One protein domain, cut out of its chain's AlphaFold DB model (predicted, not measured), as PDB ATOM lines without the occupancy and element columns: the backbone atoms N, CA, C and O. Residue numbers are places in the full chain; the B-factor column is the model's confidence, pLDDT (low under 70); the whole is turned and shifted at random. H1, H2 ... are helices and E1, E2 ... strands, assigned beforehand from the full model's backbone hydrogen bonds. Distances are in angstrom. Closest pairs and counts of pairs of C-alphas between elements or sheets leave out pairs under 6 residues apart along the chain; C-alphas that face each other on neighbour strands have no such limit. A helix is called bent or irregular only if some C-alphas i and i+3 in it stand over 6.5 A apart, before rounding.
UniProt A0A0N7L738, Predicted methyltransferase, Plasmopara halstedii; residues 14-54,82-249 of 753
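AT A GLANCE: This is residues 14 to 54 and 82 to 249 of the 753 residues of the protein "Predicted methyltransferase" of Plasmopara halstedii (UniProt A0A0N7L738). A strongly twisted sheet of five parallel strands stands in the middle of three layers, with H3, H5 and H6 over one face and H8 over the other. Beyond H6, away from that sheet, lies an antiparallel ribbon of E1 and E2, whose E2 packs on H6. The printed part has 209 residues with eight named helices and seven named strands, in the order H1 E1 E2 H2 H3 H4 E3 H5 E4 H6 E5 H7 E6 H8 E7; the large sheet runs E5 E4 E3 E6 E7. The class is mixed, and the whole is compact, with a radius of gyration of the C-alphas of 16.6 A and spans of 48 by 43 by 35 A.

HOW THE PARTS SIT: Start at inner strand E3, residues 127 to 131. Its parallel neighbours are E4, residues 148 to 153, with N 130 and O 150 2.8 A apart, and E6, residues 211 to 217, with N 129 and O 213 2.9 A apart. The edge strands are E5, residues 174 to 178, where N 175 is 2.8 A from O 149 of E4, and E7, residues 244 to 248, where N 246 is 2.8 A from O 214 of E6. H6, residues 156 to 168, is over E5 and E4 at a height over the sheet of 9.1 A. H5, residues 137 to 142, touches H6 at a steep tilt of 54 degrees, closest at C-alphas 140 and 166, 6.4 A. H5 also touches H3, residues 107 to 118, at a shallow tilt of 12 degrees, the same way, closest at C-alphas 138 and 113, 5.4 A. On the opposite face H8, residues 223 to 239, is over E6 at a height of 10.3 A. E3-H5-E4, E4-H6-E5 and E6-H8-E7 are strand-helix-strand units, parallel neighbours joined through a helix, with right-handed crossovers; E5-H7-E6, with H7 at residues 202 to 208, is a split one, also right-handed, with E4 and E3 between its strands. H7 only grazes the sheet. E2, residues 87 to 93, comes closest to H6 at C-alphas 90 and 165, 5.6 A, and pairs antiparallel with E1, residues 33 to 39, N 36 and O 90 being 2.8 A apart. Every O i to N i+4 pair is within hydrogen-bond range in H3, H5, H6, H7 and H8.

IN THESE COORDINATES: Find C-alpha 17 at (58.188, -32.683, 42.430), where H1, residues 17 to 20, begins; H1 is close but not clearly touching H3, C-alphas 18 and 107 being 6.9 A apart. H2, residues 98 to 103, touches H6 and is irregular, C-alphas 99 and 102 being 7.8 A apart; 0 of 2 O i to N i+4 and 2 of 3 O i to N i+3 pairs are within range. H4, residues 120 to 123, only grazes the large sheet. H8 spans 24.2 A, E1 19.1 A, H6 and E2 18.8 A each, and E6 17.9 A. E7 ends at C-alpha 248, (48.600, -20.140, 36.058).

THE WHOLE: The farthest C-alphas, of Gln 48 and Thr 193, are 57.4 A apart. Residues 55 to 81 are not printed, and C-alphas 54 and 82 are 25.0 A apart across the cut. The links H1 to E1 and E5 to H7 are long. Mean pLDDT of the printed part is 81.0, with 49 residues under 70, among them 14 to 33 and 94 to 102.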
ATOM      1  N   VAL A  14      50.226 -36.248  49.502       52.62
ATOM      2  CA  VAL A  14      50.549 -35.543  48.253       52.62
ATOM      3  C   VAL A  14      52.003 -35.057  48.320       52.62
ATOM      4  O   VAL A  14      52.453 -34.608  49.376       52.62
ATOM      5  N   THR A  15      52.747 -35.118  47.213       54.62
ATOM      6  CA  THR A  15      54.147 -34.654  47.119       54.62
ATOM      7  C   THR A  15      54.377 -33.790  45.886       54.62
ATOM      8  O   THR A  15      54.082 -34.231  44.778       54.62
ATOM      9  N   SER A  16      54.989 -32.622  46.067       61.53
ATOM     10  CA  SER A  16      55.464 -31.760  44.985       61.53
ATOM     11  C   SER A  16      56.818 -32.236  44.444       61.53
ATOM     12  O   SER A  16      57.775 -32.421  45.199       61.53
ATOM     13  N   GLU A  17      56.924 -32.381  43.119       59.94
ATOM     14  CA  GLU A  17      58.188 -32.683  42.430       59.94
ATOM     15  C   GLU A  17      59.222 -31.559  42.577       59.94
ATOM     16  O   GLU A  17      60.424 -31.813  42.517       59.94
ATOM     17  N   VAL A  18      58.776 -30.318  42.805       62.03
ATOM     18  CA  VAL A  18      59.668 -29.154  42.906       62.03
ATOM     19  C   VAL A  18      60.558 -29.249  44.146       62.03
ATOM     20  O   VAL A  18      61.721 -28.851  44.114       62.03
ATOM     21  N   ALA A  19      60.057 -29.866  45.215       58.41
ATOM     22  CA  ALA A  19      60.837 -30.097  46.422       58.41
ATOM     23  C   ALA A  19      62.049 -31.025  46.204       58.41
ATOM     24  O   ALA A  19      63.008 -30.959  46.968       58.41
ATOM     25  N   LEU A  20      62.026 -31.876  45.170       56.31
ATOM     26  CA  LEU A  20      63.142 -32.761  44.809       56.31
ATOM     27  C   LEU A  20      64.203 -32.054  43.947       56.31
ATOM     28  O   LEU A  20      65.308 -32.569  43.794       56.31
ATOM     29  N   GLU A  21      63.863 -30.901  43.366       61.25
ATOM     30  CA  GLU A  21      64.719 -30.140  42.447       61.25
ATOM     31  C   GLU A  21      65.432 -28.960  43.132       61.25
ATOM     32  O   GLU A  21      66.347 -28.378  42.549       61.25
ATOM     33  N   LEU A  22      65.033 -28.604  44.359       65.62
ATOM     34  CA  LEU A  22      65.540 -27.442  45.088       65.62
ATOM     35  C   LEU A  22      66.441 -27.843  46.268       65.62
ATOM     36  O   LEU A  22      66.135 -28.809  46.972       65.62
ATOM     37  N   PRO A  23      67.521 -27.085  46.549       59.44
ATOM     38  CA  PRO A  23      68.273 -27.241  47.789       59.44
ATOM     39  C   PRO A  23      67.354 -26.991  48.991       59.44
ATOM     40  O   PRO A  23      66.722 -25.934  49.078       59.44
ATOM     41  N   SER A  24      67.285 -27.956  49.908       59.78
ATOM     42  CA  SER A  24      66.534 -27.848  51.160       59.78
ATOM     43  C   SER A  24      67.471 -27.909  52.365       59.78
ATOM     44  O   SER A  24      68.505 -28.581  52.340       59.78
ATOM     45  N   HIS A  25      67.106 -27.185  53.420       61.81
ATOM     46  CA  HIS A  25      67.759 -27.248  54.723       61.81
ATOM     47  C   HIS A  25      66.754 -27.736  55.771       61.81
ATOM     48  O   HIS A  25      65.616 -27.261  55.805       61.81
ATOM     49  N   ASP A  26      67.175 -28.677  56.620       54.16
ATOM     50  CA  ASP A  26      66.369 -29.147  57.749       54.16
ATOM     51  C   ASP A  26      66.261 -28.054  58.818       54.16
ATOM     52  O   ASP A  26      67.273 -27.478  59.228       54.16
ATOM     53  N   SER A  27      65.056 -27.833  59.353       46.81
ATOM     54  CA  SER A  27      64.921 -27.179  60.656       46.81
ATOM     55  C   SER A  27      63.738 -27.686  61.485       46.81
ATOM     56  O   SER A  27      62.584 -27.589  61.086       46.81
ATOM     57  N   THR A  28      64.101 -28.182  62.672       44.31
ATOM     58  CA  THR A  28      63.423 -28.154  63.983       44.31
ATOM     59  C   THR A  28      61.891 -28.238  64.038       44.31
ATOM     60  O   THR A  28      61.210 -27.216  64.082       44.31
ATOM     61  N   GLY A  29      61.355 -29.449  64.217       44.50
ATOM     62  CA  GLY A  29      59.989 -29.653  64.716       44.50
ATOM     63  C   GLY A  29      59.312 -30.919  64.196       44.50
ATOM     64  O   GLY A  29      59.710 -31.482  63.184       44.50
ATOM     65  N   THR A  30      58.282 -31.376  64.910       41.31
ATOM     66  CA  THR A  30      57.503 -32.599  64.633       41.31
ATOM     67  C   THR A  30      56.636 -32.531  63.366       41.31
ATOM     68  O   THR A  30      56.158 -33.571  62.914       41.31
ATOM     69  N   ASP A  31      56.491 -31.351  62.752       48.59
ATOM     70  CA  ASP A  31      55.824 -31.136  61.464       48.59
ATOM     71  C   ASP A  31      56.865 -30.928  60.357       48.59
ATOM     72  O   ASP A  31      57.631 -29.972  60.387       48.59
ATOM     73  N   LYS A  32      56.899 -31.828  59.368       63.03
ATOM     74  CA  LYS A  32      57.879 -31.900  58.261       63.03
ATOM     75  C   LYS A  32      57.798 -30.710  57.270       63.03
ATOM     76  O   LYS A  32      57.464 -30.902  56.099       63.03
ATOM     77  N   VAL A  33      58.059 -29.488  57.732       65.50
ATOM     78  CA  VAL A  33      58.184 -28.252  56.936       65.50
ATOM     79  C   VAL A  33      59.659 -28.039  56.584       65.50
ATOM     80  O   VAL A  33      60.523 -28.182  57.443       65.50
ATOM     81  N   PHE A  34      59.950 -27.706  55.328       72.94
ATOM     82  CA  PHE A  34      61.312 -27.520  54.828       72.94
ATOM     83  C   PHE A  34      61.512 -26.095  54.331       72.94
ATOM     84  O   PHE A  34      60.602 -25.495  53.757       72.94
ATOM     85  N   THR A  35      62.723 -25.573  54.519       77.75
ATOM     86  CA  THR A  35      63.129 -24.289  53.942       77.75
ATOM     87  C   THR A  35      63.818 -24.530  52.600       77.75
ATOM     88  O   THR A  35      64.814 -25.254  52.535       77.75
ATOM     89  N   PHE A  36      63.304 -23.903  51.544       76.75
ATOM     90  CA  PHE A  36      63.816 -23.972  50.178       76.75
ATOM     91  C   PHE A  36      64.468 -22.657  49.765       76.75
ATOM     92  O   PHE A  36      63.903 -21.583  49.986       76.75
ATOM     93  N   VAL A  37      65.623 -22.746  49.102       78.06
ATOM     94  CA  VAL A  37      66.241 -21.606  48.411       78.06
ATOM     95  C   VAL A  37      65.842 -21.653  46.940       78.06
ATOM     96  O   VAL A  37      66.169 -22.600  46.224       78.06
ATOM     97  N   VAL A  38      65.117 -20.631  46.493       79.69
ATOM     98  CA  VAL A  38      64.390 -20.625  45.225       79.69
ATOM     99  C   VAL A  38      64.969 -19.574  44.271       79.69
ATOM    100  O   VAL A  38      64.680 -18.386  44.440       79.69
ATOM    101  N   PRO A  39      65.767 -19.970  43.261       79.94
ATOM    102  CA  PRO A  39      66.240 -19.056  42.227       79.94
ATOM    103  C   PRO A  39      65.167 -18.825  41.149       79.94
ATOM    104  O   PRO A  39      64.507 -19.769  40.694       79.94
ATOM    105  N   LEU A  40      65.024 -17.573  40.708       79.19
ATOM    106  CA  LEU A  40      64.165 -17.210  39.574       79.19
ATOM    107  C   LEU A  40      64.959 -17.112  38.271       79.19
ATOM    108  O   LEU A  40      66.128 -16.715  38.272       79.19
ATOM    109  N   LEU A  41      64.328 -17.472  37.151       73.25
ATOM    110  CA  LEU A  41      64.930 -17.303  35.834       73.25
ATOM    111  C   LEU A  41      64.978 -15.814  35.461       73.25
ATOM    112  O   LEU A  41      64.000 -15.091  35.658       73.25
ATOM    113  N   PRO A  42      66.091 -15.343  34.871       64.44
ATOM    114  CA  PRO A  42      66.249 -13.937  34.509       64.44
ATOM    115  C   PRO A  42      65.369 -13.515  33.325       64.44
ATOM    116  O   PRO A  42      65.158 -12.323  33.127       64.44
ATOM    117  N   ARG A  43      64.885 -14.468  32.513       68.62
ATOM    118  CA  ARG A  43      64.029 -14.211  31.351       68.62
ATOM    119  C   ARG A  43      63.192 -15.441  31.001       68.62
ATOM    120  O   ARG A  43      63.721 -16.552  31.041       68.62
ATOM    121  N   ILE A  44      61.931 -15.233  30.624       72.81
ATOM    122  CA  ILE A  44      61.102 -16.272  29.991       72.81
ATOM    123  C   ILE A  44      61.315 -16.228  28.472       72.81
ATOM    124  O   ILE A  44      61.353 -15.151  27.875       72.81
ATOM    125  N   GLU A  45      61.484 -17.395  27.856       73.56
ATOM    126  CA  GLU A  45      61.564 -17.542  26.400       73.56
ATOM    127  C   GLU A  45      60.178 -17.867  25.834       73.56
ATOM    128  O   GLU A  45      59.385 -18.513  26.506       73.56
ATOM    129  N   GLU A  46      59.898 -17.455  24.601       73.50
ATOM    130  CA  GLU A  46      58.739 -17.929  23.836       73.50
ATOM    131  C   GLU A  46      59.225 -18.928  22.781       73.50
ATOM    132  O   GLU A  46      60.305 -18.748  22.202       73.50
ATOM    133  N   ASP A  47      58.470 -19.997  22.540       68.81
ATOM    134  CA  ASP A  47      58.714 -20.869  21.392       68.81
ATOM    135  C   ASP A  47      58.117 -20.294  20.095       68.81
ATOM    136  O   ASP A  47      57.732 -19.129  19.998       68.81
ATOM    137  N   GLN A  48      58.144 -21.096  19.028       60.97
ATOM    138  CA  GLN A  48      57.783 -20.647  17.681       60.97
ATOM    139  C   GLN A  48      56.276 -20.403  17.514       60.97
ATOM    140  O   GLN A  48      55.874 -19.736  16.560       60.97
ATOM    141  N   ASP A  49      55.463 -20.946  18.414       64.06
ATOM    142  CA  ASP A  49      54.016 -20.797  18.504       64.06
ATOM    143  C   ASP A  49      53.574 -19.754  19.541       64.06
ATOM    144  O   ASP A  49      52.389 -19.416  19.583       64.06
ATOM    145  N   GLY A  50      54.524 -19.146  20.262       57.34
ATOM    146  CA  GLY A  50      54.275 -18.073  21.226       57.34
ATOM    147  C   GLY A  50      53.955 -18.574  22.634       57.34
ATOM    148  O   GLY A  50      53.455 -17.798  23.450       57.34
ATOM    149  N   ASP A  51      54.230 -19.846  22.932       65.88
ATOM    150  CA  ASP A  51      54.082 -20.413  24.267       65.88
ATOM    151  C   ASP A  51      55.304 -20.076  25.135       65.88
ATOM    152  O   ASP A  51      56.461 -20.130  24.709       65.88
ATOM    153  N   LEU A  52      55.044 -19.740  26.401       64.56
ATOM    154  CA  LEU A  52      56.077 -19.411  27.383       64.56
ATOM    155  C   LEU A  52      56.843 -20.673  27.821       64.56
ATOM    156  O   LEU A  52      56.278 -21.596  28.411       64.56
ATOM    157  N   ILE A  53      58.157 -20.688  27.606       61.53
ATOM    158  CA  ILE A  53      59.062 -21.776  27.972       61.53
ATOM    159  C   ILE A  53      59.754 -21.476  29.310       61.53
ATOM    160  O   ILE A  53      60.608 -20.594  29.416       61.53
ATOM    161  N   VAL A  54      59.478 -22.302  30.322       61.16
ATOM    162  CA  VAL A  54      60.152 -22.267  31.633       61.16
ATOM    163  C   VAL A  54      61.112 -23.458  31.755       61.16
ATOM    164  O   VAL A  54      60.737 -24.552  32.184       61.16
ATOM    165  N   LYS A  82      68.424 -14.466  54.338       60.53
ATOM    166  CA  LYS A  82      67.375 -13.521  53.903       60.53
ATOM    167  C   LYS A  82      67.250 -13.555  52.379       60.53
ATOM    168  O   LYS A  82      68.265 -13.682  51.694       60.53
ATOM    169  N   GLY A  83      66.020 -13.468  51.866       60.78
ATOM    170  CA  GLY A  83      65.757 -13.386  50.426       60.78
ATOM    171  C   GLY A  83      66.460 -12.189  49.767       60.78
ATOM    172  O   GLY A  83      66.727 -11.173  50.406       60.78
ATOM    173  N   THR A  84      66.782 -12.323  48.483       71.62
ATOM    174  CA  THR A  84      67.384 -11.293  47.621       71.62
ATOM    175  C   THR A  84      66.537 -11.107  46.362       71.62
ATOM    176  O   THR A  84      65.629 -11.896  46.096       71.62
ATOM    177  N   ASP A  85      66.862 -10.121  45.522       65.38
ATOM    178  CA  ASP A  85      66.080  -9.818  44.316       65.38
ATOM    179  C   ASP A  85      65.947 -10.988  43.325       65.38
ATOM    180  O   ASP A  85      64.979 -11.063  42.572       65.38
ATOM    181  N   THR A  86      66.863 -11.952  43.363       69.56
ATOM    182  CA  THR A  86      66.882 -13.099  42.440       69.56
ATOM    183  C   THR A  86      66.751 -14.454  43.140       69.56
ATOM    184  O   THR A  86      66.663 -15.480  42.462       69.56
ATOM    185  N   MET A  87      66.700 -14.475  44.479       80.81
ATOM    186  CA  MET A  87      66.564 -15.696  45.279       80.81
ATOM    187  C   MET A  87      65.622 -15.514  46.464       80.81
ATOM    188  O   MET A  87      65.813 -14.610  47.268       80.81
ATOM    189  N   PHE A  88      64.674 -16.431  46.625       85.12
ATOM    190  CA  PHE A  88      63.691 -16.410  47.709       85.12
ATOM    191  C   PHE A  88      63.924 -17.563  48.680       85.12
ATOM    192  O   PHE A  88      64.398 -18.627  48.288       85.12
ATOM    193  N   VAL A  89      63.584 -17.351  49.947       85.75
ATOM    194  CA  VAL A  89      63.688 -18.353  51.012       85.75
ATOM    195  C   VAL A  89      62.282 -18.697  51.481       85.75
ATOM    196  O   VAL A  89      61.678 -17.923  52.218       85.75
ATOM    197  N   LEU A  90      61.745 -19.833  51.043       86.69
ATOM    198  CA  LEU A  90      60.356 -20.217  51.311       86.69
ATOM    199  C   LEU A  90      60.290 -21.445  52.212       86.69
ATOM    200  O   LEU A  90      60.954 -22.445  51.955       86.69
ATOM    201  N   GLU A  91      59.443 -21.392  53.230       87.12
ATOM    202  CA  GLU A  91      58.964 -22.562  53.949       87.12
ATOM    203  C   GLU A  91      57.787 -23.186  53.207       87.12
ATOM    204  O   GLU A  91      56.797 -22.519  52.895       87.12
ATOM    205  N   ALA A  92      57.897 -24.484  52.945       83.56
ATOM    206  CA  ALA A  92      56.822 -25.284  52.385       83.56
ATOM    207  C   ALA A  92      56.902 -26.723  52.902       83.56
ATOM    208  O   ALA A  92      57.967 -27.226  53.273       83.56
ATOM    209  N   ARG A  93      55.772 -27.426  52.914       77.25
ATOM    210  CA  ARG A  93      55.746 -28.866  53.179       77.25
ATOM    211  C   ARG A  93      56.213 -29.615  51.930       77.25
ATOM    212  O   ARG A  93      55.768 -29.338  50.822       77.25
ATOM    213  N   THR A  94      57.077 -30.616  52.100       63.12
ATOM    214  CA  THR A  94      57.427 -31.563  51.015       63.12
ATOM    215  C   THR A  94      56.354 -32.633  50.820       63.12
ATOM    216  O   THR A  94      56.306 -33.314  49.798       63.12
ATOM    217  N   ARG A  95      55.569 -32.864  51.876       56.19
ATOM    218  CA  ARG A  95      54.530 -33.883  51.996       56.19
ATOM    219  C   ARG A  95      53.384 -33.279  52.781       56.19
ATOM    220  O   ARG A  95      53.577 -32.874  53.924       56.19
ATOM    221  N   SER A  96      52.212 -33.247  52.182       57.16
ATOM    222  CA  SER A  96      50.986 -32.796  52.831       57.16
ATOM    223  C   SER A  96      49.875 -33.780  52.514       57.16
ATOM    224  O   SER A  96      50.077 -34.721  51.752       57.16
ATOM    225  N   THR A  97      48.707 -33.559  53.082       55.19
ATOM    226  CA  THR A  97      47.484 -34.220  52.655       55.19
ATOM    227  C   THR A  97      46.776 -33.417  51.575       55.19
ATOM    228  O   THR A  97      47.189 -32.296  51.272       55.19
ATOM    229  N   TRP A  98      45.770 -33.998  50.918       53.88
ATOM    230  CA  TRP A  98      45.039 -33.319  49.840       53.88
ATOM    231  C   TRP A  98      44.388 -32.009  50.316       53.88
ATOM    232  O   TRP A  98      44.479 -30.994  49.637       53.88
ATOM    233  N   ASP A  99      43.841 -32.017  51.529       51.09
ATOM    234  CA  ASP A  99      43.287 -30.875  52.263       51.09
ATOM    235  C   ASP A  99      44.337 -29.839  52.700       51.09
ATOM    236  O   ASP A  99      43.977 -28.703  52.969       51.09
ATOM    237  N   THR A 100      45.627 -30.189  52.716       60.25
ATOM    238  CA  THR A 100      46.730 -29.273  53.076       60.25
ATOM    239  C   THR A 100      47.703 -29.037  51.916       60.25
ATOM    240  O   THR A 100      48.821 -28.557  52.112       60.25
ATOM    241  N   ALA A 101      47.308 -29.367  50.680       60.44
ATOM    242  CA  ALA A 101      48.142 -29.249  49.479       60.44
ATOM    243  C   ALA A 101      48.562 -27.802  49.154       60.44
ATOM    244  O   ALA A 101      49.612 -27.600  48.539       60.44
ATOM    245  N   GLY A 102      47.808 -26.809  49.641       63.97
ATOM    246  CA  GLY A 102      48.169 -25.387  49.579       63.97
ATOM    247  C   GLY A 102      49.432 -25.027  50.371       63.97
ATOM    248  O   GLY A 102      50.023 -23.978  50.145       63.97
ATOM    249  N   THR A 103      49.913 -25.915  51.248       72.31
ATOM    250  CA  THR A 103      51.166 -25.721  52.001       72.31
ATOM    251  C   THR A 103      52.421 -26.193  51.252       72.31
ATOM    252  O   THR A 103      53.519 -26.154  51.813       72.31
ATOM    253  N   GLN A 104      52.288 -26.651  50.001       78.06
ATOM    254  CA  GLN A 104      53.405 -27.066  49.143       78.06
ATOM    255  C   GLN A 104      53.736 -26.013  48.075       78.06
ATOM    256  O   GLN A 104      52.918 -25.165  47.732       78.06
ATOM    257  N   LEU A 105      54.949 -26.089  47.521       80.69
ATOM    258  CA  LEU A 105      55.400 -25.240  46.415       80.69
ATOM    259  C   LEU A 105      55.198 -25.956  45.069       80.69
ATOM    260  O   LEU A 105      55.638 -27.093  44.921       80.69
ATOM    261  N   TRP A 106      54.613 -25.291  44.071       81.62
ATOM    262  CA  TRP A 106      54.157 -25.922  42.819       81.62
ATOM    263  C   TRP A 106      54.658 -25.217  41.549       81.62
ATOM    264  O   TRP A 106      54.950 -24.020  41.586       81.62
ATOM    265  N   ARG A 107      54.753 -25.916  40.398       79.75
ATOM    266  CA  ARG A 107      55.343 -25.329  39.167       79.75
ATOM    267  C   ARG A 107      54.509 -24.199  38.578       79.75
ATOM    268  O   ARG A 107      55.073 -23.269  38.007       79.75
ATOM    269  N   ALA A 108      53.189 -24.243  38.726       83.31
ATOM    270  CA  ALA A 108      52.326 -23.150  38.288       83.31
ATOM    271  C   ALA A 108      52.659 -21.821  38.987       83.31
ATOM    272  O   ALA A 108      52.647 -20.779  38.332       83.31
ATOM    273  N   ALA A 109      53.037 -21.856  40.270       88.06
ATOM    274  CA  ALA A 109      53.494 -20.665  40.982       88.06
ATOM    275  C   ALA A 109      54.774 -20.101  40.347       88.06
ATOM    276  O   ALA A 109      54.868 -18.898  40.138       88.06
ATOM    277  N   PHE A 110      55.714 -20.965  39.945       85.62
ATOM    278  CA  PHE A 110      56.932 -20.560  39.236       85.62
ATOM    279  C   PHE A 110      56.669 -19.874  37.896       85.62
ATOM    280  O   PHE A 110      57.249 -18.827  37.623       85.62
ATOM    281  N   LEU A 111      55.782 -20.441  37.077       85.69
ATOM    282  CA  LEU A 111      55.393 -19.825  35.808       85.69
ATOM    283  C   LEU A 111      54.797 -18.429  36.038       85.69
ATOM    284  O   LEU A 111      55.157 -17.480  35.343       85.69
ATOM    285  N   LEU A 112      53.917 -18.300  37.036       89.94
ATOM    286  CA  LEU A 112      53.267 -17.033  37.353       89.94
ATOM    287  C   LEU A 112      54.260 -15.976  37.849       89.94
ATOM    288  O   LEU A 112      54.234 -14.850  37.359       89.94
ATOM    289  N   VAL A 113      55.151 -16.313  38.786       90.25
ATOM    290  CA  VAL A 113      56.125 -15.343  39.321       90.25
ATOM    291  C   VAL A 113      57.129 -14.883  38.281       90.25
ATOM    292  O   VAL A 113      57.502 -13.712  38.250       90.25
ATOM    293  N   GLU A 114      57.549 -15.779  37.395       87.06
ATOM    294  CA  GLU A 114      58.467 -15.417  36.323       87.06
ATOM    295  C   GLU A 114      57.764 -14.535  35.296       87.06
ATOM    296  O   GLU A 114      58.363 -13.575  34.810       87.06
ATOM    297  N   TYR A 115      56.482 -14.791  35.018       87.94
ATOM    298  CA  TYR A 115      55.670 -13.918  34.177       87.94
ATOM    299  C   TYR A 115      55.530 -12.523  34.795       87.94
ATOM    300  O   TYR A 115      55.760 -11.529  34.107       87.94
ATOM    301  N   ILE A 116      55.246 -12.443  36.100       90.12
ATOM    302  CA  ILE A 116      55.160 -11.183  36.853       90.12
ATOM    303  C   ILE A 116      56.442 -10.353  36.689       90.12
ATOM    304  O   ILE A 116      56.371  -9.167  36.369       90.12
ATOM    305  N   LEU A 117      57.617 -10.974  36.837       86.94
ATOM    306  CA  LEU A 117      58.900 -10.279  36.684       86.94
ATOM    307  C   LEU A 117      59.220  -9.867  35.244       86.94
ATOM    308  O   LEU A 117      59.907  -8.867  35.040       86.94
ATOM    309  N   ASN A 118      58.745 -10.619  34.250       85.88
ATOM    310  CA  ASN A 118      58.976 -10.316  32.835       85.88
ATOM    311  C   ASN A 118      57.953  -9.325  32.258       85.88
ATOM    312  O   ASN A 118      58.169  -8.792  31.171       85.88
ATOM    313  N   ALA A 119      56.874  -9.033  32.986       87.62
ATOM    314  CA  ALA A 119      55.858  -8.064  32.597       87.62
ATOM    315  C   ALA A 119      55.663  -6.967  33.663       87.62
ATOM    316  O   ALA A 119      54.530  -6.728  34.094       87.62
ATOM    317  N   PRO A 120      56.728  -6.256  34.091       89.25
ATOM    318  CA  PRO A 120      56.658  -5.358  35.241       89.25
ATOM    319  C   PRO A 120      55.651  -4.222  35.053       89.25
ATOM    320  O   PRO A 120      54.995  -3.823  36.010       89.25
ATOM    321  N   GLU A 121      55.455  -3.757  33.819       91.25
ATOM    322  CA  GLU A 121      54.496  -2.694  33.491       91.25
ATOM    323  C   GLU A 121      53.035  -3.070  33.784       91.25
ATOM    324  O   GLU A 121      52.203  -2.187  33.971       91.25
ATOM    325  N   ILE A 122      52.710  -4.368  33.847       91.06
ATOM    326  CA  ILE A 122      51.364  -4.842  34.201       91.06
ATOM    327  C   ILE A 122      51.120  -4.710  35.704       91.06
ATOM    328  O   ILE A 122      50.013  -4.374  36.112       91.06
ATOM    329  N   PHE A 123      52.136  -4.986  36.522       93.31
ATOM    330  CA  PHE A 123      52.005  -5.111  37.977       93.31
ATOM    331  C   PHE A 123      52.456  -3.858  38.731       93.31
ATOM    332  O   PHE A 123      52.127  -3.702  39.909       93.31
ATOM    333  N   LYS A 124      53.180  -2.952  38.063       93.50
ATOM    334  CA  LYS A 124      53.727  -1.733  38.657       93.50
ATOM    335  C   LYS A 124      52.630  -0.825  39.207       93.50
ATOM    336  O   LYS A 124      51.715  -0.445  38.476       93.50
ATOM    337  N   ASN A 125      52.753  -0.444  40.480       90.94
ATOM    338  CA  ASN A 125      51.814   0.437  41.189       90.94
ATOM    339  C   ASN A 125      50.345  -0.035  41.140       90.94
ATOM    340  O   ASN A 125      49.432   0.784  41.203       90.94
ATOM    341  N   GLN A 126      50.108  -1.339  40.986       94.12
ATOM    342  CA  GLN A 126      48.762  -1.913  40.992       94.12
ATOM    343  C   GLN A 126      48.367  -2.395  42.390       94.12
ATOM    344  O   GLN A 126      49.235  -2.739  43.194       94.12
ATOM    345  N   ILE A 127      47.063  -2.475  42.652       96.62
ATOM    346  CA  ILE A 127      46.533  -3.281  43.756       96.62
ATOM    347  C   ILE A 127      46.244  -4.669  43.194       96.62
ATOM    348  O   ILE A 127      45.515  -4.799  42.204       96.62
ATOM    349  N   VAL A 128      46.838  -5.689  43.809       97.31
ATOM    350  CA  VAL A 128      46.756  -7.084  43.367       97.31
ATOM    351  C   VAL A 128      45.996  -7.914  44.395       97.31
ATOM    352  O   VAL A 128      46.248  -7.799  45.590       97.31
ATOM    353  N   LEU A 129      45.103  -8.783  43.931       97.38
ATOM    354  CA  LEU A 129      44.428  -9.790  44.750       97.38
ATOM    355  C   LEU A 129      44.844 -11.183  44.277       97.38
ATOM    356  O   LEU A 129      44.548 -11.556  43.144       97.38
ATOM    357  N   GLU A 130      45.510 -11.958  45.130       97.00
ATOM    358  CA  GLU A 130      45.790 -13.369  44.862       97.00
ATOM    359  C   GLU A 130      44.682 -14.250  45.437       97.00
ATOM    360  O   GLU A 130      44.412 -14.195  46.636       97.00
ATOM    361  N   LEU A 131      44.066 -15.080  44.595       95.00
ATOM    362  CA  LEU A 131      43.105 -16.102  45.009       95.00
ATOM    363  C   LEU A 131      43.842 -17.419  45.267       95.00
ATOM    364  O   LEU A 131      44.450 -17.950  44.344       95.00
ATOM    365  N   GLY A 132      43.746 -17.969  46.479       92.38
ATOM    366  CA  GLY A 132      44.333 -19.271  46.820       92.38
ATOM    367  C   GLY A 132      45.855 -19.206  46.886       92.38
ATOM    368  O   GLY A 132      46.543 -19.907  46.149       92.38
ATOM    369  N   CYS A 133      46.377 -18.302  47.715       92.44
ATOM    370  CA  CYS A 133      47.799 -17.968  47.764       92.44
ATOM    371  C   CYS A 133      48.691 -19.096  48.305       92.44
ATOM    372  O   CYS A 133      49.905 -19.071  48.068       92.44
ATOM    373  N   GLY A 134      48.129 -20.084  49.014       91.69
ATOM    374  CA  GLY A 134      48.879 -21.210  49.561       91.69
ATOM    375  C   GLY A 134      50.019 -20.756  50.476       91.69
ATOM    376  O   GLY A 134      49.787 -20.241  51.565       91.69
ATOM    377  N   ILE A 135      51.267 -20.931  50.031       90.88
ATOM    378  CA  ILE A 135      52.472 -20.498  50.765       90.88
ATOM    379  C   ILE A 135      52.890 -19.038  50.498       90.88
ATOM    380  O   ILE A 135      53.917 -18.592  51.019       90.88
ATOM    381  N   GLY A 136      52.162 -18.323  49.635       92.31
ATOM    382  CA  GLY A 136      52.346 -16.897  49.363       92.31
ATOM    383  C   GLY A 136      53.430 -16.552  48.342       92.31
ATOM    384  O   GLY A 136      53.821 -15.390  48.245       92.31
ATOM    385  N   PHE A 137      53.950 -17.522  47.580       92.56
ATOM    386  CA  PHE A 137      55.084 -17.276  46.682       92.56
ATOM    387  C   PHE A 137      54.779 -16.214  45.618       92.56
ATOM    388  O   PHE A 137      55.577 -15.292  45.437       92.56
ATOM    389  N   ALA A 138      53.624 -16.297  44.946       93.31
ATOM    390  CA  ALA A 138      53.287 -15.321  43.917       93.31
ATOM    391  C   ALA A 138      53.002 -13.934  44.494       93.31
ATOM    392  O   ALA A 138      53.516 -12.950  43.962       93.31
ATOM    393  N   SER A 139      52.308 -13.859  45.634       94.94
ATOM    394  CA  SER A 139      52.125 -12.615  46.386       94.94
ATOM    395  C   SER A 139      53.439 -11.933  46.772       94.94
ATOM    396  O   SER A 139      53.586 -10.722  46.596       94.94
ATOM    397  N   ILE A 140      54.421 -12.700  47.257       93.50
ATOM    398  CA  ILE A 140      55.740 -12.179  47.647       93.50
ATOM    399  C   ILE A 140      56.481 -11.579  46.451       93.50
ATOM    400  O   ILE A 140      57.123 -10.539  46.588       93.50
ATOM    401  N   VAL A 141      56.394 -12.202  45.275       91.81
ATOM    402  CA  VAL A 141      57.051 -11.677  44.070       91.81
ATOM    403  C   VAL A 141      56.295 -10.477  43.498       91.81
ATOM    404  O   VAL A 141      56.925  -9.485  43.133       91.81
ATOM    405  N   ALA A 142      54.961 -10.530  43.454       93.31
ATOM    406  CA  ALA A 142      54.119  -9.443  42.951       93.31
ATOM    407  C   ALA A 142      54.313  -8.137  43.734       93.31
ATOM    408  O   ALA A 142      54.398  -7.063  43.137       93.31
ATOM    409  N   SER A 143      54.463  -8.218  45.058       93.62
ATOM    410  CA  SER A 143      54.570  -7.038  45.929       93.62
ATOM    411  C   SER A 143      55.801  -6.177  45.688       93.62
ATOM    412  O   SER A 143      55.823  -5.018  46.083       93.62
ATOM    413  N   ARG A 144      56.807  -6.708  44.987       89.06
ATOM    414  CA  ARG A 144      57.987  -5.937  44.580       89.06
ATOM    415  C   ARG A 144      57.689  -4.867  43.541       89.06
ATOM    416  O   ARG A 144      58.458  -3.925  43.385       89.06
ATOM    417  N   LEU A 145      56.630  -5.070  42.771       90.62
ATOM    418  CA  LEU A 145      56.239  -4.197  41.671       90.62
ATOM    419  C   LEU A 145      54.970  -3.428  42.035       90.62
ATOM    420  O   LEU A 145      54.800  -2.268  41.660       90.62
ATOM    421  N   SER A 146      54.076  -4.087  42.760       93.38
ATOM    422  CA  SER A 146      52.740  -3.603  43.069       93.38
ATOM    423  C   SER A 146      52.705  -2.633  44.245       93.38
ATOM    424  O   SER A 146      53.590  -2.612  45.092       93.38
ATOM    425  N   GLN A 147      51.658  -1.808  44.282       94.00
ATOM    426  CA  GLN A 147      51.406  -0.888  45.389       94.00
ATOM    427  C   GLN A 147      51.031  -1.655  46.662       94.00
ATOM    428  O   GLN A 147      51.489  -1.302  47.742       94.00
ATOM    429  N   CYS A 148      50.179  -2.672  46.525       95.06
ATOM    430  CA  CYS A 148      49.705  -3.517  47.616       95.06
ATOM    431  C   CYS A 148      49.246  -4.864  47.048       95.06
ATOM    432  O   CYS A 148      48.659  -4.912  45.960       95.06
ATOM    433  N   VAL A 149      49.511  -5.952  47.774       96.69
ATOM    434  CA  VAL A 149      49.070  -7.304  47.415       96.69
ATOM    435  C   VAL A 149      48.255  -7.922  48.544       96.69
ATOM    436  O   VAL A 149      48.751  -8.120  49.649       96.69
ATOM    437  N   TYR A 150      47.017  -8.297  48.245       97.06
ATOM    438  CA  TYR A 150      46.167  -9.090  49.125       97.06
ATOM    439  C   TYR A 150      46.366 -10.575  48.824       97.06
ATOM    440  O   TYR A 150      45.895 -11.074  47.802       97.06
ATOM    441  N   ALA A 151      47.073 -11.275  49.712       96.25
ATOM    442  CA  ALA A 151      47.300 -12.714  49.621       96.25
ATOM    443  C   ALA A 151      46.130 -13.443  50.293       96.25
ATOM    444  O   ALA A 151      45.979 -13.335  51.510       96.25
ATOM    445  N   THR A 152      45.269 -14.132  49.536       96.06
ATOM    446  CA  THR A 152      44.045 -14.710  50.115       96.06
ATOM    447  C   THR A 152      43.971 -16.220  50.044       96.06
ATOM    448  O   THR A 152      44.341 -16.821  49.038       96.06
ATOM    449  N   ASP A 153      43.474 -16.833  51.112       93.19
ATOM    450  CA  ASP A 153      43.196 -18.267  51.190       93.19
ATOM    451  C   ASP A 153      42.064 -18.529  52.196       93.19
ATOM    452  O   ASP A 153      41.756 -17.667  53.021       93.19
ATOM    453  N   LEU A 154      41.439 -19.702  52.128       90.12
ATOM    454  CA  LEU A 154      40.487 -20.157  53.144       90.12
ATOM    455  C   LEU A 154      41.215 -20.871  54.293       90.12
ATOM    456  O   LEU A 154      40.754 -20.839  55.435       90.12
ATOM    457  N   ASP A 155      42.343 -21.522  53.994       86.88
ATOM    458  CA  ASP A 155      43.105 -22.300  54.965       86.88
ATOM    459  C   ASP A 155      43.942 -21.389  55.882       86.88
ATOM    460  O   ASP A 155      44.846 -20.666  55.455       86.88
ATOM    461  N   HIS A 156      43.651 -21.451  57.183       87.88
ATOM    462  CA  HIS A 156      44.361 -20.688  58.204       87.88
ATOM    463  C   HIS A 156      45.841 -21.084  58.318       87.88
ATOM    464  O   HIS A 156      46.686 -20.216  58.554       87.88
ATOM    465  N   ASP A 157      46.173 -22.362  58.117       84.62
ATOM    466  CA  ASP A 157      47.554 -22.845  58.189       84.62
ATOM    467  C   ASP A 157      48.368 -22.342  56.990       84.62
ATOM    468  O   ASP A 157      49.530 -21.949  57.147       84.62
ATOM    469  N   ALA A 158      47.749 -22.284  55.807       87.31
ATOM    470  CA  ALA A 158      48.332 -21.687  54.610       87.31
ATOM    471  C   ALA A 158      48.612 -20.186  54.809       87.31
ATOM    472  O   ALA A 158      49.717 -19.719  54.529       87.31
ATOM    473  N   LEU A 159      47.672 -19.437  55.397       92.19
ATOM    474  CA  LEU A 159      47.869 -18.016  55.716       92.19
ATOM    475  C   LEU A 159      48.959 -17.790  56.776       92.19
ATOM    476  O   LEU A 159      49.786 -16.887  56.627       92.19
ATOM    477  N   CYS A 160      49.030 -18.636  57.808       90.56
ATOM    478  CA  CYS A 160      50.120 -18.605  58.788       90.56
ATOM    479  C   CYS A 160      51.488 -18.868  58.140       90.56
ATOM    480  O   CYS A 160      52.477 -18.210  58.471       90.56
ATOM    481  N   LEU A 161      51.559 -19.825  57.213       89.31
ATOM    482  CA  LEU A 161      52.779 -20.139  56.472       89.31
ATOM    483  C   LEU A 161      53.166 -19.007  55.509       89.31
ATOM    484  O   LEU A 161      54.334 -18.621  55.446       89.31
ATOM    485  N   THR A 162      52.183 -18.415  54.832       92.50
ATOM    486  CA  THR A 162      52.347 -17.218  54.003       92.50
ATOM    487  C   THR A 162      52.934 -16.064  54.810       92.50
ATOM    488  O   THR A 162      53.921 -15.469  54.384       92.50
ATOM    489  N   GLN A 163      52.415 -15.791  56.011       93.62
ATOM    490  CA  GLN A 163      52.933 -14.739  56.894       93.62
ATOM    491  C   GLN A 163      54.416 -14.954  57.249       93.62
ATOM    492  O   GLN A 163      55.224 -14.031  57.134       93.62
ATOM    493  N   LYS A 164      54.811 -16.190  57.584       90.81
ATOM    494  CA  LYS A 164      56.223 -16.537  57.840       90.81
ATOM    495  C   LYS A 164      57.107 -16.338  56.607       90.81
ATOM    496  O   LYS A 164      58.236 -15.858  56.720       90.81
ATOM    497  N   ASN A 165      56.609 -16.700  55.426       91.69
ATOM    498  CA  ASN A 165      57.334 -16.519  54.170       91.69
ATOM    499  C   ASN A 165      57.476 -15.044  53.790       91.69
ATOM    500  O   ASN A 165      58.531 -14.651  53.288       91.69
ATOM    501  N   ILE A 166      56.467 -14.219  54.081       91.75
ATOM    502  CA  ILE A 166      56.534 -12.764  53.921       91.75
ATOM    503  C   ILE A 166      57.669 -12.207  54.778       91.75
ATOM    504  O   ILE A 166      58.569 -11.578  54.235       91.75
ATOM    505  N   GLU A 167      57.702 -12.514  56.078       89.69
ATOM    506  CA  GLU A 167      58.718 -12.020  57.024       89.69
ATOM    507  C   GLU A 167      60.166 -12.347  56.608       89.69
ATOM    508  O   GLU A 167      61.096 -11.590  56.899       89.69
ATOM    509  N   ARG A 168      60.370 -13.449  55.876       85.62
ATOM    510  CA  ARG A 168      61.686 -13.888  55.368       85.62
ATOM    511  C   ARG A 168      62.110 -13.232  54.056       85.62
ATOM    512  O   ARG A 168      63.303 -13.223  53.740       85.62
ATOM    513  N   ASN A 169      61.155 -12.691  53.303       85.62
ATOM    514  CA  ASN A 169      61.347 -12.157  51.954       85.62
ATOM    515  C   ASN A 169      60.721 -10.760  51.795       85.62
ATOM    516  O   ASN A 169      60.239 -10.432  50.715       85.62
ATOM    517  N   VAL A 170      60.659  -9.949  52.857       73.06
ATOM    518  CA  VAL A 170      59.929  -8.671  52.820       73.06
ATOM    519  C   VAL A 170      60.543  -7.717  51.791       73.06
ATOM    520  O   VAL A 170      61.655  -7.224  51.983       73.06
ATOM    521  N   HIS A 171      59.786  -7.425  50.728       69.06
ATOM    522  CA  HIS A 171      60.159  -6.485  49.663       69.06
ATOM    523  C   HIS A 171      59.015  -5.542  49.214       69.06
ATOM    524  O   HIS A 171      59.216  -4.775  48.277       69.06
ATOM    525  N   GLY A 172      57.845  -5.567  49.868       82.69
ATOM    526  CA  GLY A 172      56.669  -4.758  49.504       82.69
ATOM    527  C   GLY A 172      55.502  -4.903  50.496       82.69
ATOM    528  O   GLY A 172      55.619  -5.651  51.468       82.69
ATOM    529  N   ASP A 173      54.393  -4.188  50.261       92.69
ATOM    530  CA  ASP A 173      53.163  -4.273  51.075       92.69
ATOM    531  C   ASP A 173      52.346  -5.516  50.679       92.69
ATOM    532  O   ASP A 173      51.819  -5.603  49.566       92.69
ATOM    533  N   ILE A 174      52.289  -6.501  51.582       94.56
ATOM    534  CA  ILE A 174      51.547  -7.756  51.414       94.56
ATOM    535  C   ILE A 174      50.658  -7.960  52.635       94.56
ATOM    536  O   ILE A 174      51.136  -7.909  53.770       94.56
ATOM    537  N   ARG A 175      49.379  -8.256  52.404       94.94
ATOM    538  CA  ARG A 175      48.372  -8.405  53.457       94.94
ATOM    539  C   ARG A 175      47.644  -9.741  53.310       94.94
ATOM    540  O   ARG A 175      46.778  -9.864  52.442       94.94
ATOM    541  N   PRO A 176      47.974 -10.748  54.139       95.94
ATOM    542  CA  PRO A 176      47.229 -12.000  54.173       95.94
ATOM    543  C   PRO A 176      45.796 -11.787  54.677       95.94
ATOM    544  O   PRO A 176      45.598 -11.149  55.718       95.94
ATOM    545  N   ARG A 177      44.794 -12.302  53.955       95.50
ATOM    546  CA  ARG A 177      43.371 -12.222  54.333       95.50
ATOM    547  C   ARG A 177      42.628 -13.527  54.067       95.50
ATOM    548  O   ARG A 177      42.880 -14.201  53.074       95.50
ATOM    549  N   CYS A 178      41.682 -13.864  54.934       93.75
ATOM    550  CA  CYS A 178      40.814 -15.022  54.749       93.75
ATOM    551  C   CYS A 178      39.796 -14.752  53.634       93.75
ATOM    552  O   CYS A 178      39.095 -13.743  53.681       93.75
ATOM    553  N   LEU A 179      39.681 -15.635  52.644       92.44
ATOM    554  CA  LEU A 179      38.682 -15.508  51.582       92.44
ATOM    555  C   LEU A 179      38.000 -16.847  51.303       92.44
ATOM    556  O   LEU A 179      38.586 -17.747  50.705       92.44
ATOM    557  N   ASP A 180      36.723 -16.942  51.675       89.81
ATOM    558  CA  ASP A 180      35.874 -18.086  51.348       89.81
ATOM    559  C   ASP A 180      35.159 -17.858  50.009       89.81
ATOM    560  O   ASP A 180      34.238 -17.048  49.887       89.81
ATOM    561  N   TRP A 181      35.559 -18.604  48.981       90.38
ATOM    562  CA  TRP A 181      34.942 -18.534  47.653       90.38
ATOM    563  C   TRP A 181      33.480 -18.999  47.618       90.38
ATOM    564  O   TRP A 181      32.761 -18.707  46.655       90.38
ATOM    565  N   SER A 182      33.034 -19.747  48.631       84.44
ATOM    566  CA  SER A 182      31.650 -20.196  48.742       84.44
ATOM    567  C   SER A 182      30.714 -19.085  49.233       84.44
ATOM    568  O   SER A 182      29.534 -19.085  48.861       84.44
ATOM    569  N   ASP A 183      31.234 -18.088  49.959       83.69
ATOM    570  CA  ASP A 183      30.455 -16.957  50.459       83.69
ATOM    571  C   ASP A 183      29.970 -16.068  49.298       83.69
ATOM    572  O   ASP A 183      30.711 -15.679  48.390       83.69
ATOM    573  N   SER A 184      28.676 -15.743  49.308       76.00
ATOM    574  CA  SER A 184      28.054 -14.820  48.359       76.00
ATOM    575  C   SER A 184      28.574 -13.390  48.459       76.00
ATOM    576  O   SER A 184      28.606 -12.705  47.439       76.00
ATOM    577  N   ASN A 185      28.975 -12.951  49.654       73.38
ATOM    578  CA  ASN A 185      29.475 -11.600  49.887       73.38
ATOM    579  C   ASN A 185      30.972 -11.467  49.576       73.38
ATOM    580  O   ASN A 185      31.430 -10.342  49.396       73.38
ATOM    581  N   LEU A 186      31.693 -12.597  49.456       73.50
ATOM    582  CA  LEU A 186      33.146 -12.752  49.283       73.50
ATOM    583  C   LEU A 186      33.988 -12.064  50.369       73.50
ATOM    584  O   LEU A 186      34.729 -12.728  51.080       73.50
ATOM    585  N   ILE A 187      33.866 -10.745  50.505       80.19
ATOM    586  CA  ILE A 187      34.624  -9.898  51.425       80.19
ATOM    587  C   ILE A 187      33.662  -9.342  52.474       80.19
ATOM    588  O   ILE A 187      32.953  -8.359  52.239       80.19
ATOM    589  N   SER A 188      33.629  -9.990  53.635       77.00
ATOM    590  CA  SER A 188      32.884  -9.546  54.812       77.00
ATOM    591  C   SER A 188      33.821  -8.825  55.785       77.00
ATOM    592  O   SER A 188      34.889  -9.327  56.123       77.00
ATOM    593  N   ILE A 189      33.436  -7.616  56.205       80.56
ATOM    594  CA  ILE A 189      34.239  -6.794  57.123       80.56
ATOM    595  C   ILE A 189      33.960  -7.233  58.553       80.56
ATOM    596  O   ILE A 189      32.797  -7.310  58.955       80.56
ATOM    597  N   ALA A 190      35.020  -7.518  59.307       76.62
ATOM    598  CA  ALA A 190      34.890  -7.856  60.716       76.62
ATOM    599  C   ALA A 190      34.587  -6.610  61.559       76.62
ATOM    600  O   ALA A 190      35.038  -5.504  61.259       76.62
ATOM    601  N   ASP A 191      33.830  -6.804  62.639       70.88
ATOM    602  CA  ASP A 191      33.661  -5.790  63.679       70.88
ATOM    603  C   ASP A 191      35.014  -5.575  64.379       70.88
ATOM    604  O   ASP A 191      35.640  -6.541  64.826       70.88
ATOM    605  N   GLU A 192      35.463  -4.319  64.479       67.12
ATOM    606  CA  GLU A 192      36.762  -3.924  65.047       67.12
ATOM    607  C   GLU A 192      36.981  -4.457  66.473       67.12
ATOM    608  O   GLU A 192      38.118  -4.650  66.899       67.12
ATOM    609  N   THR A 193      35.904  -4.761  67.203       66.62
ATOM    610  CA  THR A 193      35.960  -5.328  68.559       66.62
ATOM    611  C   THR A 193      36.182  -6.848  68.608       66.62
ATOM    612  O   THR A 193      36.463  -7.383  69.682       66.62
ATOM    613  N   SER A 194      36.087  -7.557  67.474       72.62
ATOM    614  CA  SER A 194      36.161  -9.031  67.391       72.62
ATOM    615  C   SER A 194      37.011  -9.580  66.232       72.62
ATOM    616  O   SER A 194      37.013 -10.791  65.995       72.62
ATOM    617  N   ALA A 195      37.746  -8.713  65.529       75.44
ATOM    618  CA  ALA A 195      38.543  -9.071  64.359       75.44
ATOM    619  C   ALA A 195      39.654 -10.091  64.675       75.44
ATOM    620  O   ALA A 195      40.472  -9.906  65.581       75.44
ATOM    621  N   LYS A 196      39.702 -11.172  63.892       84.19
ATOM    622  CA  LYS A 196      40.782 -12.167  63.895       84.19
ATOM    623  C   LYS A 196      41.938 -11.716  62.997       84.19
ATOM    624  O   LYS A 196      41.799 -10.839  62.153       84.19
ATOM    625  N   GLN A 197      43.088 -12.378  63.150       85.44
ATOM    626  CA  GLN A 197      44.367 -12.027  62.513       85.44
ATOM    627  C   GLN A 197      44.315 -11.812  60.986       85.44
ATOM    628  O   GLN A 197      45.069 -10.990  60.472       85.44
ATOM    629  N   PHE A 198      43.453 -12.537  60.266       93.00
ATOM    630  CA  PHE A 198      43.347 -12.470  58.801       93.00
ATOM    631  C   PHE A 198      41.993 -11.938  58.317       93.00
ATOM    632  O   PHE A 198      41.661 -12.094  57.143       93.00
ATOM    633  N   ASP A 199      41.199 -11.334  59.199       91.12
ATOM    634  CA  ASP A 199      39.906 -10.778  58.810       91.12
ATOM    635  C   ASP A 199      40.073  -9.491  57.991       91.12
ATOM    636  O   ASP A 199      41.066  -8.769  58.104       91.12
ATOM    637  N   TRP A 200      39.081  -9.196  57.151       91.94
ATOM    638  CA  TRP A 200      39.056  -7.971  56.357       91.94
ATOM    639  C   TRP A 200      38.676  -6.757  57.204       91.94
ATOM    640  O   TRP A 200      37.723  -6.800  57.986       91.94
ATOM    641  N   SER A 201      39.380  -5.649  56.982       89.38
ATOM    642  CA  SER A 201      39.113  -4.353  57.613       89.38
ATOM    643  C   SER A 201      38.417  -3.368  56.668       89.38
ATOM    644  O   SER A 201      38.444  -3.502  55.440       89.38
ATOM    645  N   SER A 202      37.826  -2.318  57.240       86.94
ATOM    646  CA  SER A 202      37.220  -1.208  56.488       86.94
ATOM    647  C   SER A 202      38.231  -0.486  55.578       86.94
ATOM    648  O   SER A 202      37.882  -0.023  54.484       86.94
ATOM    649  N   THR A 203      39.501  -0.440  55.991       88.38
ATOM    650  CA  THR A 203      40.614   0.069  55.184       88.38
ATOM    651  C   THR A 203      40.863  -0.816  53.968       88.38
ATOM    652  O   THR A 203      40.903  -0.297  52.851       88.38
ATOM    653  N   ASP A 204      40.919  -2.139  54.153       92.00
ATOM    654  CA  ASP A 204      41.136  -3.082  53.049       92.00
ATOM    655  C   ASP A 204      40.026  -2.963  51.993       92.00
ATOM    656  O   ASP A 204      40.285  -2.896  50.791       92.00
ATOM    657  N   GLN A 205      38.773  -2.843  52.439       87.56
ATOM    658  CA  GLN A 205      37.629  -2.662  51.546       87.56
ATOM    659  C   GLN A 205      37.715  -1.376  50.718       87.56
ATOM    660  O   GLN A 205      37.276  -1.335  49.566       87.56
ATOM    661  N   THR A 206      38.235  -0.305  51.318       88.88
ATOM    662  CA  THR A 206      38.373   0.991  50.652       88.88
ATOM    663  C   THR A 206      39.468   0.939  49.596       88.88
ATOM    664  O   THR A 206      39.248   1.416  48.485       88.88
ATOM    665  N   GLU A 207      40.600   0.311  49.903       90.75
ATOM    666  CA  GLU A 207      41.698   0.125  48.954       90.75
ATOM    667  C   GLU A 207      41.307  -0.786  47.785       90.75
ATOM    668  O   GLU A 207      41.556  -0.443  46.631       90.75
ATOM    669  N   LEU A 208      40.607  -1.896  48.049       90.88
ATOM    670  CA  LEU A 208      40.169  -2.835  47.012       90.88
ATOM    671  C   LEU A 208      39.239  -2.222  45.958       90.88
ATOM    672  O   LEU A 208      39.105  -2.782  44.874       90.88
ATOM    673  N   LYS A 209      38.638  -1.048  46.201       88.88
ATOM    674  CA  LYS A 209      37.905  -0.301  45.158       88.88
ATOM    675  C   LYS A 209      38.777   0.034  43.946       88.88
ATOM    676  O   LYS A 209      38.238   0.247  42.862       88.88
ATOM    677  N   HIS A 210      40.096   0.066  44.132       91.75
ATOM    678  CA  HIS A 210      41.095   0.317  43.097       91.75
ATOM    679  C   HIS A 210      41.815  -0.966  42.643       91.75
ATOM    680  O   HIS A 210      42.906  -0.889  42.085       91.75
ATOM    681  N   LEU A 211      41.232  -2.147  42.889       94.38
ATOM    682  CA  LEU A 211      41.764  -3.433  42.442       94.38
ATOM    683  C   LEU A 211      41.844  -3.499  40.913       94.38
ATOM    684  O   LEU A 211      40.822  -3.461  40.233       94.38
ATOM    685  N   THR A 212      43.043  -3.705  40.377       94.88
ATOM    686  CA  THR A 212      43.281  -3.745  38.925       94.88
ATOM    687  C   THR A 212      43.823  -5.080  38.427       94.88
ATOM    688  O   THR A 212      43.741  -5.372  37.231       94.88
ATOM    689  N   VAL A 213      44.357  -5.920  39.314       97.31
ATOM    690  CA  VAL A 213      44.949  -7.204  38.939       97.31
ATOM    691  C   VAL A 213      44.490  -8.294  39.897       97.31
ATOM    692  O   VAL A 213      44.591  -8.161  41.111       97.31
ATOM    693  N   ILE A 214      44.015  -9.402  39.339       97.50
ATOM    694  CA  ILE A 214      43.743 -10.634  40.076       97.50
ATOM    695  C   ILE A 214      44.760 -11.666  39.611       97.50
ATOM    696  O   ILE A 214      44.933 -11.864  38.410       97.50
ATOM    697  N   ILE A 215      45.430 -12.327  40.544       97.19
ATOM    698  CA  ILE A 215      46.337 -13.427  40.235       97.19
ATOM    699  C   ILE A 215      45.893 -14.706  40.928       97.19
ATOM    700  O   ILE A 215      45.132 -14.693  41.895       97.19
ATOM    701  N   ALA A 216      46.331 -15.823  40.378       94.56
ATOM    702  CA  ALA A 216      45.908 -17.130  40.820       94.56
ATOM    703  C   ALA A 216      46.924 -18.155  40.316       94.56
ATOM    704  O   ALA A 216      47.123 -18.271  39.104       94.56
ATOM    705  N   SER A 217      47.566 -18.898  41.215       90.31
ATOM    706  CA  SER A 217      48.410 -20.024  40.817       90.31
ATOM    707  C   SER A 217      47.961 -21.305  41.485       90.31
ATOM    708  O   SER A 217      47.786 -21.362  42.693       90.31
ATOM    709  N   ASP A 218      47.803 -22.340  40.666       76.25
ATOM    710  CA  ASP A 218      47.643 -23.709  41.136       76.25
ATOM    711  C   ASP A 218      46.393 -23.974  41.996       76.25
ATOM    712  O   ASP A 218      46.459 -24.521  43.091       76.25
ATOM    713  N   ILE A 219      45.227 -23.585  41.475       76.94
ATOM    714  CA  ILE A 219      43.943 -23.583  42.207       76.94
ATOM    715  C   ILE A 219      43.040 -24.779  41.854       76.94
ATOM    716  O   ILE A 219      42.033 -25.052  42.509       76.94
ATOM    717  N   PHE A 220      43.381 -25.532  40.810       75.94
ATOM    718  CA  PHE A 220      42.546 -26.628  40.320       75.94
ATOM    719  C   PHE A 220      42.908 -27.945  41.034       75.94
ATOM    720  O   PHE A 220      43.765 -28.705  40.583       75.94
ATOM    721  N   TYR A 221      42.258 -28.193  42.179       65.94
ATOM    722  CA  TYR A 221      42.432 -29.406  43.002       65.94
ATOM    723  C   TYR A 221      41.326 -30.447  42.779       65.94
ATOM    724  O   TYR A 221      41.608 -31.638  42.670       65.94
ATOM    725  N   ASP A 222      40.074 -29.999  42.723       64.38
ATOM    726  CA  ASP A 222      38.878 -30.824  42.553       64.38
ATOM    727  C   ASP A 222      37.722 -30.005  41.952       64.38
ATOM    728  O   ASP A 222      37.784 -28.774  41.879       64.38
ATOM    729  N   ASP A 223      36.651 -30.681  41.532       63.25
ATOM    730  CA  ASP A 223      35.500 -30.053  40.872       63.25
ATOM    731  C   ASP A 223      34.767 -29.032  41.767       63.25
ATOM    732  O   ASP A 223      34.224 -28.049  41.254       63.25
ATOM    733  N   ILE A 224      34.728 -29.242  43.088       70.62
ATOM    734  CA  ILE A 224      34.027 -28.363  44.034       70.62
ATOM    735  C   ILE A 224      34.826 -27.071  44.207       70.62
ATOM    736  O   ILE A 224      34.285 -25.993  43.950       70.62
ATOM    737  N   SER A 225      36.111 -27.174  44.548       73.00
ATOM    738  CA  SER A 225      36.987 -26.003  44.702       73.00
ATOM    739  C   SER A 225      37.139 -25.239  43.387       73.00
ATOM    740  O   SER A 225      37.044 -24.015  43.372       73.00
ATOM    741  N   THR A 226      37.241 -25.949  42.255       81.12
ATOM    742  CA  THR A 226      37.267 -25.345  40.910       81.12
ATOM    743  C   THR A 226      36.003 -24.541  40.633       81.12
ATOM    744  O   THR A 226      36.061 -23.421  40.123       81.12
ATOM    745  N   ARG A 227      34.832 -25.092  40.971       79.62
ATOM    746  CA  ARG A 227      33.565 -24.385  40.795       79.62
ATOM    747  C   ARG A 227      33.493 -23.149  41.684       79.62
ATOM    748  O   ARG A 227      33.065 -22.104  41.198       79.62
ATOM    749  N   PHE A 228      33.887 -23.257  42.952       85.69
ATOM    750  CA  PHE A 228      33.894 -22.115  43.862       85.69
ATOM    751  C   PHE A 228      34.853 -21.026  43.387       85.69
ATOM    752  O   PHE A 228      34.430 -19.878  43.282       85.69
ATOM    753  N   PHE A 229      36.067 -21.386  42.966       90.62
ATOM    754  CA  PHE A 229      37.020 -20.464  42.353       90.62
ATOM    755  C   PHE A 229      36.421 -19.732  41.146       90.62
ATOM    756  O   PHE A 229      36.433 -18.506  41.101       90.62
ATOM    757  N   LEU A 230      35.837 -20.457  40.184       90.62
ATOM    758  CA  LEU A 230      35.245 -19.839  38.992       90.62
ATOM    759  C   LEU A 230      34.063 -18.923  39.340       90.62
ATOM    760  O   LEU A 230      33.903 -17.865  38.731       90.62
ATOM    761  N   CYS A 231      33.241 -19.300  40.322       88.56
ATOM    762  CA  CYS A 231      32.158 -18.452  40.815       88.56
ATOM    763  C   CYS A 231      32.683 -17.185  41.503       88.56
ATOM    764  O   CYS A 231      32.160 -16.101  41.236       88.56
ATOM    765  N   ALA A 232      33.706 -17.304  42.350       89.44
ATOM    766  CA  ALA A 232      34.338 -16.179  43.027       89.44
ATOM    767  C   ALA A 232      35.013 -15.235  42.025       89.44
ATOM    768  O   ALA A 232      34.726 -14.041  42.031       89.44
ATOM    769  N   LEU A 233      35.805 -15.772  41.093       93.38
ATOM    770  CA  LEU A 233      36.438 -15.002  40.025       93.38
ATOM    771  C   LEU A 233      35.397 -14.257  39.184       93.38
ATOM    772  O   LEU A 233      35.546 -13.067  38.934       93.38
ATOM    773  N   HIS A 234      34.306 -14.920  38.794       91.31
ATOM    774  CA  HIS A 234      33.231 -14.278  38.040       91.31
ATOM    775  C   HIS A 234      32.586 -13.116  38.815       91.31
ATOM    776  O   HIS A 234      32.369 -12.048  38.252       91.31
ATOM    777  N   ARG A 235      32.309 -13.291  40.114       90.62
ATOM    778  CA  ARG A 235      31.765 -12.223  40.972       90.62
ATOM    779  C   ARG A 235      32.741 -11.054  41.116       90.62
ATOM    780  O   ARG A 235      32.329  -9.911  40.941       90.62
ATOM    781  N   LEU A 236      34.022 -11.334  41.356       90.56
ATOM    782  CA  LEU A 236      35.070 -10.314  41.443       90.56
ATOM    783  C   LEU A 236      35.211  -9.544  40.129       90.56
ATOM    784  O   LEU A 236      35.310  -8.326  40.152       90.56
ATOM    785  N   MET A 237      35.145 -10.221  38.983       90.81
ATOM    786  CA  MET A 237      35.214  -9.566  37.672       90.81
ATOM    787  C   MET A 237      33.970  -8.726  37.357       90.81
ATOM    788  O   MET A 237      34.076  -7.723  36.656       90.81
ATOM    789  N   LEU A 238      32.799  -9.083  37.896       89.50
ATOM    790  CA  LEU A 238      31.604  -8.236  37.812       89.50
ATOM    791  C   LEU A 238      31.707  -7.000  38.713       89.50
ATOM    792  O   LEU A 238      31.289  -5.914  38.317       89.50
ATOM    793  N   GLN A 239      32.259  -7.158  39.916       88.88
ATOM    794  CA  GLN A 239      32.433  -6.068  40.874       88.88
ATOM    795  C   GLN A 239      33.548  -5.099  40.443       88.88
ATOM    796  O   GLN A 239      33.376  -3.883  40.497       88.88
ATOM    797  N   PHE A 240      34.660  -5.636  39.944       91.44
ATOM    798  CA  PHE A 240      35.859  -4.918  39.521       91.44
ATOM    799  C   PHE A 240      36.075  -5.102  38.013       91.44
ATOM    800  O   PHE A 240      37.029  -5.729  37.563       91.44
ATOM    801  N   HIS A 241      35.174  -4.536  37.212       88.75
ATOM    802  CA  HIS A 241      35.138  -4.686  35.747       88.75
ATOM    803  C   HIS A 241      36.393  -4.192  35.002       88.75
ATOM    804  O   HIS A 241      36.565  -4.488  33.822       88.75
ATOM    805  N   HIS A 242      37.250  -3.414  35.665       89.06
ATOM    806  CA  HIS A 242      38.514  -2.924  35.120       89.06
ATOM    807  C   HIS A 242      39.712  -3.815  35.485       89.06
ATOM    808  O   HIS A 242      40.797  -3.623  34.934       89.06
ATOM    809  N   ALA A 243      39.527  -4.782  36.391       92.75
ATOM    810  CA  ALA A 243      40.584  -5.684  36.805       92.75
ATOM    811  C   ALA A 243      40.864  -6.757  35.741       92.75
ATOM    812  O   ALA A 243      39.963  -7.213  35.036       92.75
ATOM    813  N   LYS A 244      42.125  -7.186  35.639       95.38
ATOM    814  CA  LYS A 244      42.555  -8.286  34.762       95.38
ATOM    815  C   LYS A 244      42.998  -9.485  35.585       95.38
ATOM    816  O   LYS A 244      43.788  -9.331  36.511       95.38
ATOM    817  N   ALA A 245      42.513 -10.670  35.223       95.38
ATOM    818  CA  ALA A 245      42.866 -11.915  35.891       95.38
ATOM    819  C   ALA A 245      43.977 -12.677  35.150       95.38
ATOM    820  O   ALA A 245      43.854 -12.938  33.952       95.38
ATOM    821  N   TYR A 246      45.018 -13.079  35.877       94.44
ATOM    822  CA  TYR A 246      46.114 -13.924  35.405       94.44
ATOM    823  C   TYR A 246      46.109 -15.229  36.195       94.44
ATOM    824  O   TYR A 246      46.334 -15.235  37.405       94.44
ATOM    825  N   VAL A 247      45.833 -16.337  35.510       91.75
ATOM    826  CA  VAL A 247      45.712 -17.658  36.134       91.75
ATOM    827  C   VAL A 247      46.775 -18.578  35.555       91.75
ATOM    828  O   VAL A 247      46.778 -18.839  34.353       91.75
ATOM    829  N   ALA A 248      47.652 -19.095  36.410       87.19
ATOM    830  CA  ALA A 248      48.600 -20.140  36.058       87.19
ATOM    831  C   ALA A 248      48.131 -21.480  36.628       87.19
ATOM    832  O   ALA A 248      47.805 -21.597  37.809       87.19
ATOM    833  N   SER A 249      48.131 -22.509  35.789       79.50
ATOM    834  CA  SER A 249      47.812 -23.876  36.194       79.50
ATOM    835  C   SER A 249      48.836 -24.833  35.623       79.50
ATOM    836  O   SER A 249      49.248 -24.708  34.473       79.50
TER     837      SER A 249